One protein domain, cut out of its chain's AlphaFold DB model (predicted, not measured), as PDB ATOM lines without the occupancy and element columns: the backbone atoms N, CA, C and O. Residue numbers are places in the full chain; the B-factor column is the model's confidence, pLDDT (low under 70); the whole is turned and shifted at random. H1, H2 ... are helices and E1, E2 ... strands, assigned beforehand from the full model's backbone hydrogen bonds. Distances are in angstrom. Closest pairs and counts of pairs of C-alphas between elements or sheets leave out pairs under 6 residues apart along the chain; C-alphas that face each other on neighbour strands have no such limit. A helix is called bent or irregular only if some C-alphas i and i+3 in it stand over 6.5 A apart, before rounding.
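AT A GLANCE: This is residues 4 to 103 of the 111 residues of an uncharacterized protein of Marinobacter sp (UniProt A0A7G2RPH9). What is the main picture? H3 fills the middle of a rough triangle whose three sides are a small three-stranded sheet of E1, E2 and E3, the bent helix H1, and the long helix H2. H2 and H3 cross steeply, and both cover part of the sheet on E2 and E1, while H1a only grazes it. What is it built of, and how large is it? The printed part has 100 residues, with three named helices and three named strands in the order E1 E2 H1 H2 H3 E3; the class is mixed, helices and strands, and the sheet, E2 E1 E3, is antiparallel. It is compact, with a radius of gyration of the C-alphas of 13.3 A and spans of 44 by 32 by 23 A.

IN THESE COORDINATES: Where are the first two strands? E1, residues 4 to 10, begins at C-alpha 4 (11.069, 30.549, 37.877) and is 19.3 A long; E2, residues 13 to 20, is 20.6 A long. Where are the helices? H1, residues 25 to 42, was assigned as one helix by its hydrogen bonds but is bent, with C-alphas 32 and 35 7.2 A apart; its arms are H1a, residues 25 to 32, and H1b, residues 35 to 42. H2, residues 47 to 66, is 28.3 A long, and H3, residues 73 to 88, is 23.0 A long. Where is the last strand? E3, residues 97 to 101, is 13.3 A long and ends at C-alpha 101 (9.034, 28.255, 41.002).

HOW THE PARTS SIT: How are the strands paired? E1 and E2 form a hairpin at 155 degrees, with N 6 and O 18 2.8 A apart, within hydrogen-bond range. E1 and E3 are antiparallel at 160 degrees, with N 7 and O 98 2.8 A apart, also within range. What is on the sheet? It is a two-layer arrangement, helices on one face of a sheet: H2 and H3 run across the strands, at heights over the sheet of 10.2 A and 9.6 A. How do the helices meet? H3 touches H2, closest at the C-alphas of Tyr 54 and Cys 82, 4.9 A, at a steep tilt of 46 degrees, opposite ways. H3 also touches H1a, closest at the C-alphas of Met 32 and Ser 81, 4.8 A, and touches H1b with its residues 81 to 85 alone, closest at the C-alphas of Ile 37 and Ala 85, 6.8 A. In H1a, H1b, H2 and H3 every O i to N i+4 pair is within hydrogen-bond range.

THE WHOLE: How far does it reach? The two C-alphas farthest apart are those of Gly 44 and Lys 103, at 44.6 A. Is it continuous? The printed part has no cut, and no link is long. Where is confidence low? The mean pLDDT of the printed part is 89.2, and residues 94 to 96 are under 70.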
ATOM      1  N   TYR A   4      11.949  31.547  38.470       84.88
ATOM      2  CA  TYR A   4      11.069  30.549  37.877       84.88
ATOM      3  C   TYR A   4      11.791  29.862  36.721       84.88
ATOM      4  O   TYR A   4      12.714  30.426  36.132       84.88
ATOM      5  N   TYR A   5      11.401  28.630  36.419       86.50
ATOM      6  CA  TYR A   5      11.630  28.027  35.119       86.50
ATOM      7  C   TYR A   5      10.359  28.182  34.308       86.50
ATOM      8  O   TYR A   5       9.318  27.676  34.710       86.50
ATOM      9  N   LEU A   6      10.457  28.853  33.175       86.62
ATOM     10  CA  LEU A   6       9.462  28.749  32.130       86.62
ATOM     11  C   LEU A   6       9.755  27.479  31.335       86.62
ATOM     12  O   LEU A   6      10.844  27.358  30.777       86.62
ATOM     13  N   HIS A   7       8.801  26.562  31.296       86.38
ATOM     14  CA  HIS A   7       8.787  25.403  30.417       86.38
ATOM     15  C   HIS A   7       7.953  25.745  29.187       86.38
ATOM     16  O   HIS A   7       6.863  26.298  29.344       86.38
ATOM     17  N   LEU A   8       8.493  25.450  28.005       85.81
ATOM     18  CA  LEU A   8       7.784  25.598  26.742       85.81
ATOM     19  C   LEU A   8       7.662  24.256  26.044       85.81
ATOM     20  O   LEU A   8       8.673  23.574  25.811       85.81
ATOM     21  N   ASP A   9       6.429  23.980  25.656       86.44
ATOM     22  CA  ASP A   9       6.079  22.884  24.780       86.44
ATOM     23  C   ASP A   9       5.763  23.456  23.389       86.44
ATOM     24  O   ASP A   9       5.420  24.633  23.228       86.44
ATOM     25  N   TYR A  10       6.004  22.655  22.358       87.88
ATOM     26  CA  TYR A  10       5.690  23.003  20.980       87.88
ATOM     27  C   TYR A  10       5.304  21.733  20.242       87.88
ATOM     28  O   TYR A  10       6.111  20.805  20.167       87.88
ATOM     29  N   LYS A  11       4.074  21.702  19.709       87.50
ATOM     30  CA  LYS A  11       3.474  20.505  19.095       87.50
ATOM     31  C   LYS A  11       3.468  19.321  20.072       87.50
ATOM     32  O   LYS A  11       3.970  18.249  19.748       87.50
ATOM     33  N   ASP A  12       2.982  19.564  21.292       84.81
ATOM     34  CA  ASP A  12       2.889  18.576  22.380       84.81
ATOM     35  C   ASP A  12       4.233  17.969  22.837       84.81
ATOM     36  O   ASP A  12       4.268  17.031  23.636       84.81
ATOM     37  N   GLN A  13       5.364  18.514  22.375       86.81
ATOM     38  CA  GLN A  13       6.696  18.079  22.774       86.81
ATOM     39  C   GLN A  13       7.391  19.147  23.614       86.81
ATOM     40  O   GLN A  13       7.513  20.308  23.219       86.81
ATOM     41  N   TYR A  14       7.945  18.727  24.750       88.44
ATOM     42  CA  TYR A  14       8.809  19.582  25.556       88.44
ATOM     43  C   TYR A  14      10.091  19.949  24.797       88.44
ATOM     44  O   TYR A  14      10.950  19.097  24.531       88.44
ATOM     45  N   ILE A  15      10.278  21.242  24.521       89.31
ATOM     46  CA  ILE A  15      11.455  21.736  23.798       89.31
ATOM     47  C   ILE A  15      12.547  22.159  24.774       89.31
ATOM     48  O   ILE A  15      13.664  21.616  24.756       89.31
ATOM     49  N   ALA A  16      12.228  23.129  25.634       85.00
ATOM     50  CA  ALA A  16      13.210  23.823  26.452       85.00
ATOM     51  C   ALA A  16      12.616  24.405  27.736       85.00
ATOM     52  O   ALA A  16      11.412  24.606  27.882       85.00
ATOM     53  N   LYS A  17      13.506  24.727  28.681       87.44
ATOM     54  CA  LYS A  17      13.178  25.570  29.831       87.44
ATOM     55  C   LYS A  17      14.168  26.712  29.977       87.44
ATOM     56  O   LYS A  17      15.371  26.513  29.805       87.44
ATOM     57  N   PHE A  18      13.680  27.881  30.372       85.25
ATOM     58  CA  PHE A  18      14.504  29.062  30.611       85.25
ATOM     59  C   PHE A  18      14.233  29.662  31.991       85.25
ATOM     60  O   PHE A  18      13.129  29.576  32.520       85.25
ATOM     61  N   LYS A  19      15.267  30.241  32.609       86.81
ATOM     62  CA  LYS A  19      15.152  30.861  33.934       86.81
ATOM     63  C   LYS A  19      14.611  32.276  33.799       86.81
ATOM     64  O   LYS A  19      15.295  33.133  33.253       86.81
ATOM     65  N   THR A  20      13.464  32.550  34.397       85.00
ATOM     66  CA  THR A  20      12.865  33.884  34.418       85.00
ATOM     67  C   THR A  20      12.858  34.448  35.837       85.00
ATOM     68  O   THR A  20      12.935  33.728  36.842       85.00
ATOM     69  N   LYS A  21      12.825  35.776  35.926       84.50
ATOM     70  CA  LYS A  21      12.683  36.511  37.192       84.50
ATOM     71  C   LYS A  21      11.223  36.872  37.501       84.50
ATOM     72  O   LYS A  21      10.951  37.333  38.604       84.50
ATOM     73  N   SER A  22      10.333  36.652  36.536       83.00
ATOM     74  CA  SER A  22       8.899  36.923  36.589       83.00
ATOM     75  C   SER A  22       8.128  35.687  36.122       83.00
ATOM     76  O   SER A  22       8.637  34.923  35.300       83.00
ATOM     77  N   ASP A  23       6.931  35.494  36.659       81.81
ATOM     78  CA  ASP A  23       5.893  34.578  36.176       81.81
ATOM     79  C   ASP A  23       4.835  35.301  35.318       81.81
ATOM     80  O   ASP A  23       3.897  34.676  34.827       81.81
ATOM     81  N   ASP A  24       5.010  36.605  35.078       85.56
ATOM     82  CA  ASP A  24       4.198  37.369  34.134       85.56
ATOM     83  C   ASP A  24       4.612  37.056  32.691       85.56
ATOM     84  O   ASP A  24       5.657  37.497  32.193       85.56
ATOM     85  N   ILE A  25       3.752  36.303  32.007       80.44
ATOM     86  CA  ILE A  25       3.944  35.938  30.609       80.44
ATOM     87  C   ILE A  25       3.988  37.158  29.681       80.44
ATOM     88  O   ILE A  25       4.757  37.154  28.723       80.44
ATOM     89  N   ASN A  26       3.226  38.220  29.960       83.31
ATOM     90  CA  ASN A  26       3.176  39.398  29.094       83.31
ATOM     91  C   ASN A  26       4.500  40.158  29.135       83.31
ATOM     92  O   ASN A  26       4.979  40.630  28.100       83.31
ATOM     93  N   LEU A  27       5.113  40.234  30.321       85.88
ATOM     94  CA  LEU A  27       6.448  40.799  30.482       85.88
ATOM     95  C   LEU A  27       7.481  39.986  29.693       85.88
ATOM     96  O   LEU A  27       8.260  40.557  28.935       85.88
ATOM     97  N   ILE A  28       7.442  38.656  29.809       85.06
ATOM     98  CA  ILE A  28       8.377  37.770  29.101       85.06
ATOM     99  C   ILE A  28       8.182  37.842  27.585       85.06
ATOM    100  O   ILE A  28       9.163  37.923  26.846       85.06
ATOM    101  N   TYR A  29       6.934  37.864  27.109       82.75
ATOM    102  CA  TYR A  29       6.616  38.063  25.697       82.75
ATOM    103  C   TYR A  29       7.244  39.341  25.171       82.75
ATOM    104  O   TYR A  29       7.884  39.322  24.118       82.75
ATOM    105  N   LYS A  30       7.085  40.440  25.911       84.50
ATOM    106  CA  LYS A  30       7.665  41.724  25.540       84.50
ATOM    107  C   LYS A  30       9.190  41.634  25.467       84.50
ATOM    108  O   LYS A  30       9.758  41.932  24.423       84.50
ATOM    109  N   GLU A  31       9.844  41.148  26.519       87.44
ATOM    110  CA  GLU A  31      11.309  41.052  26.578       87.44
ATOM    111  C   GLU A  31      11.902  40.177  25.462       87.44
ATOM    112  O   GLU A  31      12.939  40.518  24.894       87.44
ATOM    113  N   MET A  32      11.246  39.063  25.131       86.25
ATOM    114  CA  MET A  32      11.808  38.052  24.233       86.25
ATOM    115  C   MET A  32      11.438  38.252  22.758       86.25
ATOM    116  O   MET A  32      12.234  37.888  21.893       86.25
ATOM    117  N   SER A  33      10.262  38.814  22.445       89.38
ATOM    118  CA  SER A  33       9.770  38.937  21.057       89.38
ATOM    119  C   SER A  33       9.863  40.350  20.469       89.38
ATOM    120  O   SER A  33       9.922  40.506  19.250       89.38
ATOM    121  N   GLU A  34       9.897  41.402  21.293       92.44
ATOM    122  CA  GLU A  34       9.758  42.776  20.792       92.44
ATOM    123  C   GLU A  34      10.901  43.169  19.846       92.44
ATOM    124  O   GLU A  34      10.660  43.768  18.796       92.44
ATOM    125  N   ASN A  35      12.135  42.787  20.177       92.62
ATOM    126  CA  ASN A  35      13.301  43.122  19.362       92.62
ATOM    127  C   ASN A  35      13.289  42.397  18.012       92.62
ATOM    128  O   ASN A  35      13.518  43.037  16.988       92.62
ATOM    129  N   ILE A  36      12.963  41.098  17.983       94.50
ATOM    130  CA  ILE A  36      12.969  40.324  16.732       94.50
ATOM    131  C   ILE A  36      11.874  40.798  15.765       94.50
ATOM    132  O   ILE A  36      12.127  40.888  14.563       94.50
ATOM    133  N   ILE A  37      10.704  41.177  16.292       95.00
ATOM    134  CA  ILE A  37       9.599  41.736  15.503       95.00
ATOM    135  C   ILE A  37       9.984  43.114  14.948       95.00
ATOM    136  O   ILE A  37       9.854  43.375  13.750       95.00
ATOM    137  N   LYS A  38      10.499  44.009  15.805       95.19
ATOM    138  CA  LYS A  38      10.938  45.353  15.387       95.19
ATOM    139  C   LYS A  38      12.025  45.286  14.324       95.19
ATOM    140  O   LYS A  38      11.961  46.021  13.342       95.19
ATOM    141  N   ASP A  39      13.006  44.409  14.498       95.19
ATOM    142  CA  ASP A  39      14.080  44.237  13.524       95.19
ATOM    143  C   ASP A  39      13.578  43.620  12.216       95.19
ATOM    144  O   ASP A  39      14.092  43.961  11.151       95.19
ATOM    145  N   GLY A  40      12.541  42.778  12.272       95.12
ATOM    146  CA  GLY A  40      11.830  42.297  11.093       95.12
ATOM    147  C   GLY A  40      11.256  43.448  10.263       95.12
ATOM    148  O   GLY A  40      11.559  43.569   9.075       95.12
ATOM    149  N   PHE A  41      10.517  44.351  10.912       96.62
ATOM    150  CA  PHE A  41       9.954  45.532  10.253       96.62
ATOM    151  C   PHE A  41      11.020  46.498   9.729       96.62
ATOM    152  O   PHE A  41      10.903  46.971   8.601       96.62
ATOM    153  N   LYS A  42      12.096  46.752  10.488       97.19
ATOM    154  CA  LYS A  42      13.218  47.595  10.026       97.19
ATOM    155  C   LYS A  42      13.877  47.060   8.752       97.19
ATOM    156  O   LYS A  42      14.401  47.837   7.965       97.19
ATOM    157  N   ARG A  43      13.867  45.740   8.563       95.88
ATOM    158  CA  ARG A  43      14.404  45.063   7.373       95.88
ATOM    159  C   ARG A  43      13.398  44.982   6.218       95.88
ATOM    160  O   ARG A  43      13.711  44.374   5.203       95.88
ATOM    161  N   GLY A  44      12.208  45.566   6.370       97.06
ATOM    162  CA  GLY A  44      11.163  45.572   5.347       97.06
ATOM    163  C   GLY A  44      10.350  44.280   5.261       97.06
ATOM    164  O   GLY A  44       9.630  44.095   4.284       97.06
ATOM    165  N   PHE A  45      10.438  43.382   6.251       97.31
ATOM    166  CA  PHE A  45       9.641  42.156   6.235       97.31
ATOM    167  C   PHE A  45       8.188  42.423   6.621       97.31
ATOM    168  O   PHE A  45       7.903  43.036   7.656       97.31
ATOM    169  N   THR A  46       7.264  41.881   5.829       97.25
ATOM    170  CA  THR A  46       5.837  41.869   6.167       97.25
ATOM    171  C   THR A  46       5.569  40.956   7.364       97.25
ATOM    172  O   THR A  46       6.384  40.098   7.710       97.25
ATOM    173  N   ILE A  47       4.402  41.109   7.996       95.81
ATOM    174  CA  ILE A  47       3.986  40.225   9.096       95.81
ATOM    175  C   ILE A  47       3.986  38.761   8.640       95.81
ATOM    176  O   ILE A  47       4.523  37.916   9.348       95.81
ATOM    177  N   GLN A  48       3.466  38.467   7.443       96.69
ATOM    178  CA  GLN A  48       3.430  37.102   6.916       96.69
ATOM    179  C   GLN A  48       4.839  36.517   6.751       96.69
ATOM    180  O   GLN A  48       5.109  35.428   7.240       96.69
ATOM    181  N   GLN A  49       5.774  37.275   6.171       97.62
ATOM    182  CA  GLN A  49       7.164  36.827   6.021       97.62
ATOM    183  C   GLN A  49       7.845  36.571   7.372       97.62
ATOM    184  O   GLN A  49       8.658  35.653   7.501       97.62
ATOM    185  N   GLN A  50       7.532  37.381   8.386       97.56
ATOM    186  CA  GLN A  50       8.019  37.160   9.744       97.56
ATOM    187  C   GLN A  50       7.424  35.878  10.343       97.56
ATOM    188  O   GLN A  50       8.180  35.067  10.875       97.56
ATOM    189  N   ILE A  51       6.111  35.654  10.200       96.81
ATOM    190  CA  ILE A  51       5.429  34.423  10.635       96.81
ATOM    191  C   ILE A  51       6.072  33.193   9.991       96.81
ATOM    192  O   ILE A  51       6.442  32.263  10.710       96.81
ATOM    193  N   ASP A  52       6.260  33.198   8.673       97.06
ATOM    194  CA  ASP A  52       6.832  32.065   7.938       97.06
ATOM    195  C   ASP A  52       8.250  31.752   8.436       97.06
ATOM    196  O   ASP A  52       8.605  30.600   8.696       97.06
ATOM    197  N   LYS A  53       9.057  32.798   8.653       96.75
ATOM    198  CA  LYS A  53      10.431  32.667   9.142       96.75
ATOM    199  C   LYS A  53      10.497  32.137  10.572       96.75
ATOM    200  O   LYS A  53      11.316  31.265  10.861       96.75
ATOM    201  N   TYR A  54       9.661  32.656  11.466       96.31
ATOM    202  CA  TYR A  54       9.623  32.215  12.861       96.31
ATOM    203  C   TYR A  54       9.098  30.785  12.972       96.31
ATOM    204  O   TYR A  54       9.676  29.991  13.710       96.31
ATOM    205  N   THR A  55       8.070  30.439  12.193       95.75
ATOM    206  CA  THR A  55       7.513  29.080  12.128       95.75
ATOM    207  C   THR A  55       8.565  28.095  11.637       95.75
ATOM    208  O   THR A  55       8.834  27.107  12.313       95.75
ATOM    209  N   SER A  56       9.244  28.410  10.529       97.12
ATOM    210  CA  SER A  56      10.322  27.579   9.978       97.12
ATOM    211  C   SER A  56      11.457  27.354  10.985       97.12
ATOM    212  O   SER A  56      11.947  26.234  11.144       97.12
ATOM    213  N   PHE A  57      11.837  28.392  11.739       96.81
ATOM    214  CA  PHE A  57      12.841  28.248  12.793       96.81
ATOM    215  C   PHE A  57      12.354  27.336  13.930       96.81
ATOM    216  O   PHE A  57      13.066  26.405  14.307       96.81
ATOM    217  N   CYS A  58      11.145  27.552  14.457       95.00
ATOM    218  CA  CYS A  58      10.570  26.692  15.498       95.00
ATOM    219  C   CYS A  58      10.459  25.227  15.046       95.00
ATOM    220  O   CYS A  58      10.847  24.330  15.794       95.00
ATOM    221  N   ASP A  59      10.032  24.988  13.806       95.44
ATOM    222  CA  ASP A  59       9.959  23.656  13.200       95.44
ATOM    223  C   ASP A  59      11.330  22.993  13.060       95.44
ATOM    224  O   ASP A  59      11.453  21.784  13.256       95.44
ATOM    225  N   SER A  60      12.377  23.761  12.744       96.38
ATOM    226  CA  SER A  60      13.738  23.217  12.680       96.38
ATOM    227  C   SER A  60      14.218  22.723  14.048       96.38
ATOM    228  O   SER A  60      14.736  21.615  14.149       96.38
ATOM    229  N   ILE A  61      13.960  23.484  15.116       95.94
ATOM    230  CA  ILE A  61      14.314  23.102  16.491       95.94
ATOM    231  C   ILE A  61      13.506  21.890  16.954       95.94
ATOM    232  O   ILE A  61      14.065  20.998  17.591       95.94
ATOM    233  N   TYR A  62      12.220  21.832  16.603       94.69
ATOM    234  CA  TYR A  62      11.382  20.660  16.840       94.69
ATOM    235  C   TYR A  62      11.971  19.406  16.180       94.69
ATOM    236  O   TYR A  62      12.182  18.406  16.857       94.69
ATOM    237  N   LYS A  63      12.342  19.474  14.895       95.38
ATOM    238  CA  LYS A  63      12.965  18.344  14.179       95.38
ATOM    239  C   LYS A  63      14.289  17.914  14.806       95.38
ATOM    240  O   LYS A  63      14.504  16.728  15.012       95.38
ATOM    241  N   MET A  64      15.151  18.868  15.167       94.62
ATOM    242  CA  MET A  64      16.396  18.563  15.882       94.62
ATOM    243  C   MET A  64      16.113  17.845  17.206       94.62
ATOM    244  O   MET A  64      16.820  16.912  17.571       94.62
ATOM    245  N   LYS A  65      15.072  18.263  17.933       91.81
ATOM    246  CA  LYS A  65      14.674  17.638  19.196       91.81
ATOM    247  C   LYS A  65      14.165  16.211  18.990       91.81
ATOM    248  O   LYS A  65      14.586  15.323  19.728       91.81
ATOM    249  N   ASP A  66      13.297  16.012  18.003       93.62
ATOM    250  CA  ASP A  66      12.737  14.716  17.609       93.62
ATOM    251  C   ASP A  66      13.836  13.727  17.185       93.62
ATOM    252  O   ASP A  66      13.903  12.601  17.670       93.62
ATOM    253  N   HIS A  67      14.807  14.196  16.400       94.62
ATOM    254  CA  HIS A  67      15.965  13.411  15.965       94.62
ATOM    255  C   HIS A  67      17.077  13.274  17.022       94.62
ATOM    256  O   HIS A  67      18.153  12.754  16.728       94.62
ATOM    257  N   CYS A  68      16.851  13.737  18.257       91.50
ATOM    258  CA  CYS A  68      17.837  13.713  19.345       91.50
ATOM    259  C   CYS A  68      19.161  14.439  19.020       91.50
ATOM    260  O   CYS A  68      20.217  14.124  19.574       91.50
ATOM    261  N   GLU A  69      19.111  15.441  18.145       93.19
ATOM    262  CA  GLU A  69      20.256  16.258  17.773       93.19
ATOM    263  C   GLU A  69      20.600  17.287  18.861       93.19
ATOM    264  O   GLU A  69      19.769  17.761  19.645       93.19
ATOM    265  N   LYS A  70      21.877  17.674  18.907       92.00
ATOM    266  CA  LYS A  70      22.364  18.656  19.875       92.00
ATOM    267  C   LYS A  70      21.971  20.072  19.449       92.00
ATOM    268  O   LYS A  70      22.508  20.606  18.485       92.00
ATOM    269  N   ILE A  71      21.129  20.721  20.248       92.81
ATOM    270  CA  ILE A  71      20.719  22.121  20.064       92.81
ATOM    271  C   ILE A  71      21.597  23.036  20.929       92.81
ATOM    272  O   ILE A  71      21.846  22.745  22.107       92.81
ATOM    273  N   ARG A  72      22.095  24.148  20.371       93.00
ATOM    274  CA  ARG A  72      22.942  25.091  21.121       93.00
ATOM    275  C   ARG A  72      22.090  25.981  22.021       93.00
ATOM    276  O   ARG A  72      20.925  26.257  21.753       93.00
ATOM    277  N   ALA A  73      22.705  26.515  23.075       88.94
ATOM    278  CA  ALA A  73      22.028  27.441  23.981       88.94
ATOM    279  C   ALA A  73      21.512  28.709  23.267       88.94
ATOM    280  O   ALA A  73      20.426  29.186  23.584       88.94
ATOM    281  N   SER A  74      22.261  29.226  22.288       91.44
ATOM    282  CA  SER A  74      21.846  30.359  21.449       91.44
ATOM    283  C   SER A  74      20.596  30.054  20.627       91.44
ATOM    284  O   SER A  74      19.736  30.918  20.475       91.44
ATOM    285  N   ASP A  75      20.477  28.823  20.136       92.88
ATOM    286  CA  ASP A  75      19.361  28.403  19.290       92.88
ATOM    287  C   ASP A  75      18.090  28.265  20.123       92.88
ATOM    288  O   ASP A  75      17.020  28.678  19.689       92.88
ATOM    289  N   PHE A  76      18.217  27.805  21.374       90.94
ATOM    290  CA  PHE A  76      17.113  27.861  22.328       90.94
ATOM    291  C   PHE A  76      16.667  29.299  22.606       90.94
ATOM    292  O   PHE A  76      15.469  29.554  22.621       90.94
ATOM    293  N   LEU A  77      17.590  30.252  22.789       89.75
ATOM    294  CA  LEU A  77      17.227  31.666  22.965       89.75
ATOM    295  C   LEU A  77      16.463  32.215  21.754       89.75
ATOM    296  O   LEU A  77      15.418  32.838  21.926       89.75
ATOM    297  N   MET A  78      16.940  31.924  20.543       93.19
ATOM    298  CA  MET A  78      16.243  32.305  19.314       93.19
ATOM    299  C   MET A  78      14.869  31.630  19.209       93.19
ATOM    300  O   MET A  78      13.897  32.270  18.816       93.19
ATOM    301  N   PHE A  79      14.762  30.365  19.627       93.75
ATOM    302  CA  PHE A  79      13.494  29.643  19.674       93.75
ATOM    303  C   PHE A  79      12.486  30.353  20.582       93.75
ATOM    304  O   PHE A  79      11.358  30.573  20.152       93.75
ATOM    305  N   PHE A  80      12.891  30.775  21.788       90.81
ATOM    306  CA  PHE A  80      12.023  31.550  22.686       90.81
ATOM    307  C   PHE A  80      11.519  32.827  22.000       90.81
ATOM    308  O   PHE A  80      10.318  33.097  22.013       90.81
ATOM    309  N   SER A  81      12.411  33.588  21.361       92.94
ATOM    310  CA  SER A  81      12.041  34.813  20.644       92.94
ATOM    311  C   SER A  81      11.034  34.562  19.518       92.94
ATOM    312  O   SER A  81      10.020  35.261  19.447       92.94
ATOM    313  N   CYS A  82      11.274  33.553  18.675       94.31
ATOM    314  CA  CYS A  82      10.379  33.172  17.579       94.31
ATOM    315  C   CYS A  82       9.023  32.669  18.094       94.31
ATOM    316  O   CYS A  82       7.983  33.144  17.641       94.31
ATOM    317  N   TYR A  83       9.023  31.767  19.080       92.19
ATOM    318  CA  TYR A  83       7.808  31.204  19.674       92.19
ATOM    319  C   TYR A  83       6.896  32.305  20.223       92.19
ATOM    320  O   TYR A  83       5.708  32.374  19.907       92.19
ATOM    321  N   PHE A  84       7.459  33.241  20.986       90.81
ATOM    322  CA  PHE A  84       6.682  34.343  21.543       90.81
ATOM    323  C   PHE A  84       6.226  35.363  20.502       90.81
ATOM    324  O   PHE A  84       5.141  35.931  20.649       90.81
ATOM    325  N   ALA A  85       6.995  35.566  19.431       92.69
ATOM    326  CA  ALA A  85       6.542  36.378  18.309       92.69
ATOM    327  C   ALA A  85       5.324  35.747  17.610       92.69
ATOM    328  O   ALA A  85       4.353  36.445  17.315       92.69
ATOM    329  N   LEU A  86       5.314  34.422  17.438       92.00
ATOM    330  CA  LEU A  86       4.169  33.688  16.889       92.00
ATOM    331  C   LEU A  86       2.938  33.753  17.808       92.00
ATOM    332  O   LEU A  86       1.822  33.937  17.316       92.00
ATOM    333  N   CYS A  87       3.123  33.695  19.131       88.81
ATOM    334  CA  CYS A  87       2.046  33.963  20.092       88.81
ATOM    335  C   CYS A  87       1.496  35.391  19.940       88.81
ATOM    336  O   CYS A  87       0.282  35.597  19.947       88.81
ATOM    337  N   LYS A  88       2.372  36.391  19.746       88.50
ATOM    338  CA  LYS A  88       1.967  37.793  19.554       88.50
ATOM    339  C   LYS A  88       1.161  37.996  18.271       88.50
ATOM    340  O   LYS A  88       0.187  38.747  18.285       88.50
ATOM    341  N   PHE A  89       1.528  37.298  17.199       90.50
ATOM    342  CA  PHE A  89       0.780  37.265  15.941       90.50
ATOM    343  C   PHE A  89      -0.445  36.339  15.969       90.50
ATOM    344  O   PHE A  89      -1.107  36.184  14.947       90.50
ATOM    345  N   LYS A  90      -0.781  35.746  17.126       87.44
ATOM    346  CA  LYS A  90      -1.915  34.823  17.311       87.44
ATOM    347  C   LYS A  90      -1.858  33.577  16.412       87.44
ATOM    348  O   LYS A  90      -2.890  32.977  16.134       87.44
ATOM    349  N   CYS A  91      -0.660  33.185  15.977       85.19
ATOM    350  CA  CYS A  91      -0.433  31.976  15.178       85.19
ATOM    351  C   CYS A  91      -0.361  30.718  16.053       85.19
ATOM    352  O   CYS A  91      -0.710  29.632  15.608       85.19
ATOM    353  N   ILE A  92       0.078  30.871  17.306       82.50
ATOM    354  CA  ILE A  92       0.160  29.803  18.309       82.50
ATOM    355  C   ILE A  92      -0.598  30.257  19.554       82.50
ATOM    356  O   ILE A  92      -0.628  31.451  19.876       82.50
ATOM    357  N   LYS A  93      -1.233  29.313  20.257       71.06
ATOM    358  CA  LYS A  93      -1.883  29.607  21.533       71.06
ATOM    359  C   LYS A  93      -0.850  29.625  22.669       71.06
ATOM    360  O   LYS A  93      -0.118  28.659  22.829       71.06
ATOM    361  N   PRO A  94      -0.868  30.664  23.519       61.59
ATOM    362  CA  PRO A  94      -0.108  30.748  24.764       61.59
ATOM    363  C   PRO A  94      -0.158  29.497  25.652       61.59
ATOM    364  O   PRO A  94       0.781  29.247  26.378       61.59
ATOM    365  N   ASN A  95      -1.232  28.712  25.628       56.84
ATOM    366  CA  ASN A  95      -1.572  27.786  26.715       56.84
ATOM    367  C   ASN A  95      -0.602  26.603  26.941       56.84
ATOM    368  O   ASN A  95      -0.766  25.891  27.925       56.84
ATOM    369  N   GLU A  96       0.408  26.412  26.093       65.38
ATOM    370  CA  GLU A  96       1.451  25.380  26.224       65.38
ATOM    371  C   GLU A  96       2.715  25.907  26.938       65.38
ATOM    372  O   GLU A  96       3.851  25.701  26.507       65.38
ATOM    373  N   TYR A  97       2.538  26.646  28.040       73.88
ATOM    374  CA  TYR A  97       3.650  26.990  28.926       73.88
ATOM    375  C   TYR A  97       3.331  26.794  30.400       73.88
ATOM    376  O   TYR A  97       2.199  26.936  30.860       73.88
ATOM    377  N   MET A  98       4.385  26.544  31.176       80.75
ATOM    378  CA  MET A  98       4.293  26.364  32.619       80.75
ATOM    379  C   MET A  98       5.428  27.093  33.337       80.75
ATOM    380  O   MET A  98       6.603  26.932  33.001       80.75
ATOM    381  N   PHE A  99       5.089  27.856  34.376       82.00
ATOM    382  CA  PHE A  99       6.065  28.453  35.286       82.00
ATOM    383  C   PHE A  99       6.261  27.577  36.522       82.00
ATOM    384  O   PHE A  99       5.357  27.413  37.337       82.00
ATOM    385  N   LEU A 100       7.474  27.064  36.713       81.94
ATOM    386  CA  LEU A 100       7.862  26.317  37.907       81.94
ATOM    387  C   LEU A 100       8.761  27.164  38.806       81.94
ATOM    388  O   LEU A 100       9.895  27.501  38.458       81.94
ATOM    389  N   LYS A 101       8.274  27.493  40.004       85.00
ATOM    390  CA  LYS A 101       9.034  28.255  41.002       85.00
ATOM    391  C   LYS A 101      10.278  27.484  41.451       85.00
ATOM    392  O   LYS A 101      10.205  26.334  41.883       85.00
ATOM    393  N   ILE A 102      11.434  28.139  41.426       82.62
ATOM    394  CA  ILE A 102      12.695  27.545  41.874       82.62
ATOM    395  C   ILE A 102      12.739  27.558  43.404       82.62
ATOM    396  O   ILE A 102      12.816  28.616  44.036       82.62
ATOM    397  N   LYS A 103      12.724  26.367  44.014       78.50
ATOM    398  CA  LYS A 103      12.883  26.206  45.465       78.50
ATOM    399  C   LYS A 103      14.286  26.657  45.885       78.50
ATOM    400  O   LYS A 103      15.287  26.163  45.367       78.50
TER     401      LYS A 103